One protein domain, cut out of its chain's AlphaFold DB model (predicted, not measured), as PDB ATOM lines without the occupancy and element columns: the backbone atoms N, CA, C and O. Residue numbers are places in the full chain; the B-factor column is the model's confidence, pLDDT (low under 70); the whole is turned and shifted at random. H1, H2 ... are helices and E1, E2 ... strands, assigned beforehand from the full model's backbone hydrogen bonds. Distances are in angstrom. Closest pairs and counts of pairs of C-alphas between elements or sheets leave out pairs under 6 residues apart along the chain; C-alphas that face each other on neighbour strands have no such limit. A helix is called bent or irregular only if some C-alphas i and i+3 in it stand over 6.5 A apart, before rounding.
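What this domain is: This is residues 126 to 162 and 185 to 219 of the 262 residues of the protein "SGNH domain-containing protein" of Sphingomonas sp. 67-41 (UniProt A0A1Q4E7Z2). Three short helices stand at the corners of a triangle round a middle made largely of loop, with a very small sheet of two strands, E1 and E2, between H2 and that middle. No helix touches another; the long unnamed stretch of residues 192 to 207 runs through the middle, and a tail at residues 214 to 219, of which 214 belongs to H3, sticks out. The printed part has 72 residues, with three named helices and two named strands in the order H1, E1, H2, E2, H3; the strands are antiparallel. The class is mostly helix, but 32 residues, under half, are in named elements. The whole is only just compact, close to loose, with a radius of gyration of the C-alphas of 13.0 A and spans of 41 by 28 by 18 A.

How they stand to each other: The sheet pairs E1, residues 151 to 153, with E2, residues 189 to 191, antiparallel at 160 degrees between their directions. N 152 and O 190 are 3.0 A apart and N 190 and O 152 are 2.8 A apart, both within hydrogen-bond range. H2, residues 154 to 162, follows E1 by a tight link; the closest C-alphas of H2 and E2 are those of Arg 154 and His 189, 4.6 A apart. H1, residues 132 to 141, is apart from H2 and from E2. H3, residues 208 to 214, is apart from H1, H2 and E1. In H1 and H2 every O i to N i+4 pair is within hydrogen-bond range. In H3 0 of 3 such pairs are, against 3 of 4 O i to N i+3 pairs; H3 is irregular, but only just, with C-alphas 209 and 212 6.7 A apart. Between E2 and H3, residues 193 to 194 pair with residues 197 to 198, antiparallel.

Where its parts are: E1 begins with C-alpha 151 at (420.481, 278.948, 222.992). H1 is the longest helix, 10 residues and 13.7 A from first to last C-alpha, beginning at (422.301, 283.343, 231.616). H2 measures 9.5 A and H3 10.9 A; E1 measures 6.8 A and E2 6.3 A. H3 ends with C-alpha 214 at (401.830, 281.697, 228.499).

The domain as a whole: The two C-alphas farthest apart are those of Phe 142 and Arg 219, 41.2 A. Residues 163 to 184 are cut out, and C-alphas 162 and 185 are 12.5 A apart across the cut. The link from E2 to H3 is long, 16 residues; that from H1 to E1 is short. The mean pLDDT of the printed part is 91.2, and residues 215 to 219 are under 70.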
ATOM      1  N   PRO A 126     413.825 273.952 228.813       94.56
ATOM      2  CA  PRO A 126     415.262 273.914 228.564       94.56
ATOM      3  C   PRO A 126     416.041 274.433 229.778       94.56
ATOM      4  O   PRO A 126     415.516 275.209 230.580       94.56
ATOM      5  N   ARG A 127     417.296 274.013 229.926       92.75
ATOM      6  CA  ARG A 127     418.194 274.534 230.965       92.75
ATOM      7  C   ARG A 127     419.436 275.154 230.337       92.75
ATOM      8  O   ARG A 127     420.129 274.433 229.621       92.75
ATOM      9  N   PRO A 128     419.739 276.433 230.610       93.12
ATOM     10  CA  PRO A 128     420.956 277.068 230.115       93.12
ATOM     11  C   PRO A 128     422.246 276.412 230.609       93.12
ATOM     12  O   PRO A 128     423.245 276.427 229.902       93.12
ATOM     13  N   GLY A 129     422.237 275.833 231.815       93.50
ATOM     14  CA  GLY A 129     423.432 275.239 232.431       93.50
ATOM     15  C   GLY A 129     424.390 276.265 233.048       93.50
ATOM     16  O   GLY A 129     425.391 275.885 233.646       93.50
ATOM     17  N   TYR A 130     424.064 277.551 232.944       95.94
ATOM     18  CA  TYR A 130     424.745 278.667 233.587       95.94
ATOM     19  C   TYR A 130     423.730 279.780 233.878       95.94
ATOM     20  O   TYR A 130     422.641 279.791 233.307       95.94
ATOM     21  N   ASP A 131     424.080 280.722 234.752       96.88
ATOM     22  CA  ASP A 131     423.237 281.885 235.048       96.88
ATOM     23  C   ASP A 131     423.244 282.865 233.860       96.88
ATOM     24  O   ASP A 131     424.051 283.799 233.793       96.88
ATOM     25  N   VAL A 132     422.368 282.605 232.885       95.12
ATOM     26  CA  VAL A 132     422.301 283.343 231.616       95.12
ATOM     27  C   VAL A 132     421.986 284.815 231.833       95.12
ATOM     28  O   VAL A 132     422.622 285.669 231.217       95.12
ATOM     29  N   ALA A 133     421.070 285.128 232.752       93.00
ATOM     30  CA  ALA A 133     420.689 286.501 233.045       93.00
ATOM     31  C   ALA A 133     421.887 287.290 233.583       93.00
ATOM     32  O   ALA A 133     422.190 288.382 233.102       93.00
ATOM     33  N   SER A 134     422.609 286.717 234.542       95.44
ATOM     34  CA  SER A 134     423.740 287.355 235.207       95.44
ATOM     35  C   SER A 134     424.966 287.456 234.293       95.44
ATOM     36  O   SER A 134     425.600 288.510 234.219       95.44
ATOM     37  N   VAL A 135     425.302 286.384 233.566       96.88
ATOM     38  CA  VAL A 135     426.484 286.324 232.689       96.88
ATOM     39  C   VAL A 135     426.319 287.221 231.467       96.88
ATOM     40  O   VAL A 135     427.137 288.119 231.269       96.88
ATOM     41  N   VAL A 136     425.244 287.048 230.696       95.50
ATOM     42  CA  VAL A 136     425.051 287.774 229.429       95.50
ATOM     43  C   VAL A 136     424.856 289.267 229.678       95.50
ATOM     44  O   VAL A 136     425.404 290.091 228.947       95.50
ATOM     45  N   SER A 137     424.144 289.649 230.745       93.56
ATOM     46  CA  SER A 137     423.979 291.069 231.088       93.56
ATOM     47  C   SER A 137     425.319 291.750 231.371       93.56
ATOM     48  O   SER A 137     425.535 292.879 230.930       93.56
ATOM     49  N   ARG A 138     426.246 291.072 232.063       97.06
ATOM     50  CA  ARG A 138     427.603 291.594 232.295       97.06
ATOM     51  C   ARG A 138     428.411 291.669 231.007       97.06
ATOM     52  O   ARG A 138     429.072 292.675 230.780       97.06
ATOM     53  N   GLU A 139     428.360 290.639 230.169       97.25
ATOM     54  CA  GLU A 139     429.054 290.635 228.878       97.25
ATOM     55  C   GLU A 139     428.616 291.815 228.003       97.25
ATOM     56  O   GLU A 139     429.460 292.518 227.451       97.25
ATOM     57  N   ILE A 140     427.311 292.098 227.949       94.62
ATOM     58  CA  ILE A 140     426.771 293.270 227.250       94.62
ATOM     59  C   ILE A 140     427.262 294.566 227.909       94.62
ATOM     60  O   ILE A 140     427.784 295.442 227.219       94.62
ATOM     61  N   ALA A 141     427.128 294.693 229.233       97.31
ATOM     62  CA  ALA A 141     427.482 295.912 229.962       97.31
ATOM     63  C   ALA A 141     428.972 296.276 229.848       97.31
ATOM     64  O   ALA A 141     429.316 297.455 229.795       97.31
ATOM     65  N   PHE A 142     429.851 295.275 229.782       98.00
ATOM     66  CA  PHE A 142     431.299 295.460 229.672       98.00
ATOM     67  C   PHE A 142     431.829 295.365 228.235       98.00
ATOM     68  O   PHE A 142     433.042 295.363 228.031       98.00
ATOM     69  N   GLY A 143     430.948 295.315 227.230       96.62
ATOM     70  CA  GLY A 143     431.342 295.347 225.821       96.62
ATOM     71  C   GLY A 143     432.137 294.117 225.376       96.62
ATOM     72  O   GLY A 143     433.107 294.245 224.624       96.62
ATOM     73  N   ALA A 144     431.755 292.928 225.847       96.94
ATOM     74  CA  ALA A 144     432.361 291.673 225.422       96.94
ATOM     75  C   ALA A 144     432.285 291.513 223.894       96.94
ATOM     76  O   ALA A 144     431.281 291.829 223.257       96.94
ATOM     77  N   ARG A 145     433.361 290.986 223.297       95.00
ATOM     78  CA  ARG A 145     433.448 290.764 221.839       95.00
ATOM     79  C   ARG A 145     432.503 289.667 221.344       95.00
ATOM     80  O   ARG A 145     432.141 289.657 220.172       95.00
ATOM     81  N   SER A 146     432.146 288.745 222.228       95.69
ATOM     82  CA  SER A 146     431.246 287.624 221.985       95.69
ATOM     83  C   SER A 146     430.454 287.350 223.254       95.69
ATOM     84  O   SER A 146     431.007 287.468 224.347       95.69
ATOM     85  N   LEU A 147     429.191 286.971 223.092       95.62
ATOM     86  CA  LEU A 147     428.331 286.573 224.200       95.62
ATOM     87  C   LEU A 147     428.423 285.067 224.440       95.62
ATOM     88  O   LEU A 147     428.672 284.293 223.509       95.62
ATOM     89  N   SER A 148     428.162 284.667 225.678       96.44
ATOM     90  CA  SER A 148     427.865 283.290 226.046       96.44
ATOM     91  C   SER A 148     426.642 282.761 225.270       96.44
ATOM     92  O   SER A 148     425.802 283.551 224.825       96.44
ATOM     93  N   PRO A 149     426.517 281.432 225.071       95.50
ATOM     94  CA  PRO A 149     425.463 280.854 224.238       95.50
ATOM     95  C   PRO A 149     424.049 281.246 224.686       95.50
ATOM     96  O   PRO A 149     423.629 280.931 225.797       95.50
ATOM     97  N   LEU A 150     423.288 281.897 223.805       95.38
ATOM     98  CA  LEU A 150     421.907 282.333 224.066       95.38
ATOM     99  C   LEU A 150     420.859 281.284 223.685       95.38
ATOM    100  O   LEU A 150     419.667 281.578 223.636       95.38
ATOM    101  N   GLU A 151     421.307 280.076 223.381       96.06
ATOM    102  CA  GLU A 151     420.481 278.948 222.992       96.06
ATOM    103  C   GLU A 151     421.211 277.637 223.288       96.06
ATOM    104  O   GLU A 151     422.436 277.606 223.421       96.06
ATOM    105  N   GLN A 152     420.444 276.552 223.349       96.25
ATOM    106  CA  GLN A 152     420.943 275.184 223.213       96.25
ATOM    107  C   GLN A 152     420.297 274.526 221.996       96.25
ATOM    108  O   GLN A 152     419.249 274.968 221.513       96.25
ATOM    109  N   THR A 153     420.881 273.445 221.503       97.62
ATOM    110  CA  THR A 153     420.265 272.634 220.457       97.62
ATOM    111  C   THR A 153     419.022 271.917 220.985       97.62
ATOM    112  O   THR A 153     418.911 271.545 222.154       97.62
ATOM    113  N   ARG A 154     418.074 271.658 220.088       97.44
ATOM    114  CA  ARG A 154     416.887 270.855 220.384       97.44
ATOM    115  C   ARG A 154     417.265 269.438 220.829       97.44
ATOM    116  O   ARG A 154     416.637 268.901 221.732       97.44
ATOM    117  N   ALA A 155     418.331 268.880 220.257       97.94
ATOM    118  CA  ALA A 155     418.852 267.568 220.626       97.94
ATOM    119  C   ALA A 155     419.387 267.519 222.072       97.94
ATOM    120  O   ALA A 155     419.190 266.518 222.756       97.94
ATOM    121  N   GLU A 156     420.023 268.587 222.568       97.12
ATOM    122  CA  GLU A 156     420.456 268.682 223.972       97.12
ATOM    123  C   GLU A 156     419.273 268.735 224.942       97.12
ATOM    124  O   GLU A 156     419.330 268.136 226.016       97.12
ATOM    125  N   PHE A 157     418.184 269.407 224.563       97.12
ATOM    126  CA  PHE A 157     416.947 269.379 225.339       97.12
ATOM    127  C   PHE A 157     416.296 267.988 225.311       97.12
ATOM    128  O   PHE A 157     415.935 267.456 226.361       97.12
ATOM    129  N   ASP A 158     416.178 267.376 224.130       96.88
ATOM    130  CA  ASP A 158     415.535 266.071 223.960       96.88
ATOM    131  C   ASP A 158     416.325 264.944 224.647       96.88
ATOM    132  O   ASP A 158     415.722 264.048 225.231       96.88
ATOM    133  N   SER A 159     417.659 265.002 224.677       95.75
ATOM    134  CA  SER A 159     418.462 264.021 225.424       95.75
ATOM    135  C   SER A 159     418.238 264.110 226.937       95.75
ATOM    136  O   SER A 159     418.321 263.109 227.650       95.75
ATOM    137  N   GLN A 160     417.921 265.302 227.445       93.69
ATOM    138  CA  GLN A 160     417.672 265.516 228.867       93.69
ATOM    139  C   GLN A 160     416.228 265.221 229.270       93.69
ATOM    140  O   GLN A 160     416.010 264.700 230.372       93.69
ATOM    141  N   PHE A 161     415.273 265.591 228.413       96.44
ATOM    142  CA  PHE A 161     413.855 265.713 228.750       96.44
ATOM    143  C   PHE A 161     412.895 265.200 227.668       96.44
ATOM    144  O   PHE A 161     411.688 265.364 227.828       96.44
ATOM    145  N   GLY A 162     413.377 264.574 226.593       95.62
ATOM    146  CA  GLY A 162     412.548 264.100 225.479       95.62
ATOM    147  C   GLY A 162     411.465 263.118 225.922       95.62
ATOM    148  O   GLY A 162     410.294 263.319 225.603       95.62
ATOM    149  N   CYS A 185     411.476 276.756 222.094       93.38
ATOM    150  CA  CYS A 185     412.121 275.807 221.200       93.38
ATOM    151  C   CYS A 185     411.440 275.750 219.834       93.38
ATOM    152  O   CYS A 185     410.211 275.717 219.727       93.38
ATOM    153  N   ASP A 186     412.252 275.646 218.790       93.31
ATOM    154  CA  ASP A 186     411.841 275.206 217.465       93.31
ATOM    155  C   ASP A 186     412.346 273.775 217.181       93.31
ATOM    156  O   ASP A 186     412.637 272.999 218.096       93.31
ATOM    157  N   ALA A 187     412.377 273.385 215.905       95.06
ATOM    158  CA  ALA A 187     412.824 272.057 215.489       95.06
ATOM    159  C   ALA A 187     414.335 271.816 215.676       95.06
ATOM    160  O   ALA A 187     414.783 270.680 215.551       95.06
ATOM    161  N   ARG A 188     415.130 272.864 215.914       97.06
ATOM    162  CA  ARG A 188     416.597 272.814 215.934       97.06
ATOM    163  C   ARG A 188     417.213 273.425 217.185       97.06
ATOM    164  O   ARG A 188     418.237 272.914 217.624       97.06
ATOM    165  N   HIS A 189     416.613 274.463 217.762       96.88
ATOM    166  CA  HIS A 189     417.180 275.213 218.884       96.88
ATOM    167  C   HIS A 189     416.127 275.549 219.937       96.88
ATOM    168  O   HIS A 189     414.938 275.648 219.642       96.88
ATOM    169  N   CYS A 190     416.591 275.752 221.163       96.44
ATOM    170  CA  CYS A 190     415.847 276.285 222.292       96.44
ATOM    171  C   CYS A 190     416.522 277.578 222.756       96.44
ATOM    172  O   CYS A 190     417.627 277.533 223.295       96.44
ATOM    173  N   GLY A 191     415.863 278.714 222.536       95.06
ATOM    174  CA  GLY A 191     416.385 280.041 222.842       95.06
ATOM    175  C   GLY A 191     416.213 280.434 224.308       95.06
ATOM    176  O   GLY A 191     415.198 280.141 224.940       95.06
ATOM    177  N   PHE A 192     417.204 281.145 224.839       95.25
ATOM    178  CA  PHE A 192     417.181 281.777 226.163       95.25
ATOM    179  C   PHE A 192     416.790 283.256 226.086       95.25
ATOM    180  O   PHE A 192     416.535 283.880 227.117       95.25
ATOM    181  N   LEU A 193     416.698 283.801 224.871       90.94
ATOM    182  CA  LEU A 193     416.044 285.064 224.555       90.94
ATOM    183  C   LEU A 193     414.957 284.809 223.510       90.94
ATOM    184  O   LEU A 193     415.200 284.137 222.507       90.94
ATOM    185  N   VAL A 194     413.776 285.383 223.716       88.06
ATOM    186  CA  VAL A 194     412.661 285.331 222.759       88.06
ATOM    187  C   VAL A 194     412.195 286.756 222.511       88.06
ATOM    188  O   VAL A 194     411.913 287.485 223.453       88.06
ATOM    189  N   ASP A 195     412.162 287.171 221.244       86.31
ATOM    190  CA  ASP A 195     411.786 288.533 220.832       86.31
ATOM    191  C   ASP A 195     412.567 289.659 221.550       86.31
ATOM    192  O   ASP A 195     412.075 290.773 221.713       86.31
ATOM    193  N   GLY A 196     413.814 289.382 221.950       86.12
ATOM    194  CA  GLY A 196     414.682 290.323 222.670       86.12
ATOM    195  C   GLY A 196     414.489 290.342 224.188       86.12
ATOM    196  O   GLY A 196     415.248 291.021 224.874       86.12
ATOM    197  N   GLU A 197     413.537 289.573 224.714       90.44
ATOM    198  CA  GLU A 197     413.278 289.447 226.147       90.44
ATOM    199  C   GLU A 197     413.992 288.219 226.738       90.44
ATOM    200  O   GLU A 197     414.032 287.159 226.099       90.44
ATOM    201  N   PRO A 198     414.541 288.314 227.964       92.25
ATOM    202  CA  PRO A 198     415.203 287.190 228.614       92.25
ATOM    203  C   PRO A 198     414.176 286.141 229.048       92.25
ATOM    204  O   PRO A 198     413.221 286.445 229.764       92.25
ATOM    205  N   VAL A 199     414.386 284.879 228.674       95.00
ATOM    206  CA  VAL A 199     413.517 283.763 229.084       95.00
ATOM    207  C   VAL A 199     413.752 283.383 230.546       95.00
ATOM    208  O   VAL A 199     412.799 283.023 231.235       95.00
ATOM    209  N   TYR A 200     414.986 283.502 231.040       96.62
ATOM    210  CA  TYR A 200     415.383 283.070 232.384       96.62
ATOM    211  C   TYR A 200     415.746 284.249 233.288       96.62
ATOM    212  O   TYR A 200     416.253 285.268 232.820       96.62
ATOM    213  N   ALA A 201     415.458 284.103 234.580       96.06
ATOM    214  CA  ALA A 201     415.893 285.018 235.635       96.06
ATOM    215  C   ALA A 201     417.250 284.620 236.236       96.06
ATOM    216  O   ALA A 201     417.944 285.481 236.770       96.06
ATOM    217  N   ASP A 202     417.601 283.336 236.151       94.81
ATOM    218  CA  ASP A 202     418.854 282.745 236.625       94.81
ATOM    219  C   ASP A 202     419.222 281.512 235.762       94.81
ATOM    220  O   ASP A 202     418.953 281.495 234.559       94.81
ATOM    221  N   ASP A 203     419.848 280.480 236.335       93.94
ATOM    222  CA  ASP A 203     420.263 279.269 235.619       93.94
ATOM    223  C   ASP A 203     419.129 278.263 235.328       93.94
ATOM    224  O   ASP A 203     419.348 277.283 234.603       93.94
ATOM    225  N   ASN A 204     417.931 278.438 235.902       94.12
ATOM    226  CA  ASN A 204     416.828 277.488 235.723       94.12
ATOM    227  C   ASN A 204     415.401 278.057 235.871       94.12
ATOM    228  O   ASN A 204     414.474 277.451 235.332       94.12
ATOM    229  N   HIS A 205     415.199 279.200 236.524       96.44
ATOM    230  CA  HIS A 205     413.892 279.824 236.703       96.44
ATOM    231  C   HIS A 205     413.544 280.732 235.527       96.44
ATOM    232  O   HIS A 205     414.361 281.527 235.059       96.44
ATOM    233  N   LEU A 206     412.290 280.660 235.079       96.06
ATOM    234  CA  LEU A 206     411.776 281.571 234.062       96.06
ATOM    235  C   LEU A 206     411.658 282.993 234.613       96.06
ATOM    236  O   LEU A 206     411.240 283.212 235.751       96.06
ATOM    237  N   SER A 207     411.974 283.966 233.770       94.94
ATOM    238  CA  SER A 207     411.818 285.376 234.090       94.94
ATOM    239  C   SER A 207     410.344 285.795 234.060       94.94
ATOM    240  O   SER A 207     409.492 285.180 233.410       94.94
ATOM    241  N   VAL A 208     410.039 286.926 234.700       91.25
ATOM    242  CA  VAL A 208     408.721 287.564 234.566       91.25
ATOM    243  C   VAL A 208     408.418 287.969 233.115       91.25
ATOM    244  O   VAL A 208     407.253 287.969 232.713       91.25
ATOM    245  N   TYR A 209     409.452 288.242 232.311       91.12
ATOM    246  CA  TYR A 209     409.346 288.613 230.897       91.12
ATOM    247  C   TYR A 209     408.963 287.432 229.999       91.12
ATOM    248  O   TYR A 209     408.375 287.639 228.942       91.12
ATOM    249  N   ALA A 210     409.180 286.189 230.443       91.69
ATOM    250  CA  ALA A 210     408.667 285.000 229.763       91.69
ATOM    251  C   ALA A 210     407.162 284.781 230.010       91.69
ATOM    252  O   ALA A 210     406.490 284.087 229.247       91.69
ATOM    253  N   MET A 211     406.588 285.370 231.065       90.88
ATOM    254  CA  MET A 211     405.205 285.101 231.477       90.88
ATOM    255  C   MET A 211     404.126 285.466 230.429       90.88
ATOM    256  O   MET A 211     403.104 284.772 230.357       90.88
ATOM    257  N   PRO A 212     404.281 286.523 229.608       87.31
ATOM    258  CA  PRO A 212     403.394 286.795 228.476       87.31
ATOM    259  C   PRO A 212     403.302 285.655 227.449       87.31
ATOM    260  O   PRO A 212     402.236 285.477 226.864       87.31
ATOM    261  N   LEU A 213     404.337 284.818 227.284       83.81
ATOM    262  CA  LEU A 213     404.327 283.685 226.339       83.81
ATOM    263  C   LEU A 213     403.294 282.604 226.705       83.81
ATOM    264  O   LEU A 213     402.848 281.834 225.851       83.81
ATOM    265  N   PHE A 214     402.873 282.580 227.970       83.06
ATOM    266  CA  PHE A 214     401.830 281.697 228.499       83.06
ATOM    267  C   PHE A 214     400.442 282.345 228.516       83.06
ATOM    268  O   PHE A 214     399.458 281.719 228.902       83.06
ATOM    269  N   SER A 215     400.349 283.611 228.110       67.31
ATOM    270  CA  SER A 215     399.131 284.416 228.165       67.31
ATOM    271  C   SER A 215     398.407 284.366 226.811       67.31
ATOM    272  O   SER A 215     398.355 285.351 226.084       67.31
ATOM    273  N   GLY A 216     397.852 283.209 226.443       57.88
ATOM    274  CA  GLY A 216     397.090 283.038 225.201       57.88
ATOM    275  C   GLY A 216     396.370 281.688 225.138       57.88
ATOM    276  O   GLY A 216     396.737 280.774 225.876       57.88
ATOM    277  N   PRO A 217     395.327 281.532 224.301       43.38
ATOM    278  CA  PRO A 217     394.717 280.225 224.091       43.38
ATOM    279  C   PRO A 217     395.777 279.255 223.558       43.38
ATOM    280  O   PRO A 217     396.426 279.545 222.556       43.38
ATOM    281  N   VAL A 218     395.945 278.106 224.218       41.25
ATOM    282  CA  VAL A 218     396.740 276.991 223.692       41.25
ATOM    283  C   VAL A 218     396.047 276.509 222.419       41.25
ATOM    284  O   VAL A 218     395.066 275.770 222.479       41.25
ATOM    285  N   ARG A 219     396.505 276.957 221.249       35.25
ATOM    286  CA  ARG A 219     396.068 276.381 219.978       35.25
ATOM    287  C   ARG A 219     396.925 275.148 219.721       35.25
ATOM    288  O   ARG A 219     398.153 275.207 219.806       35.25
TER     289      ARG A 219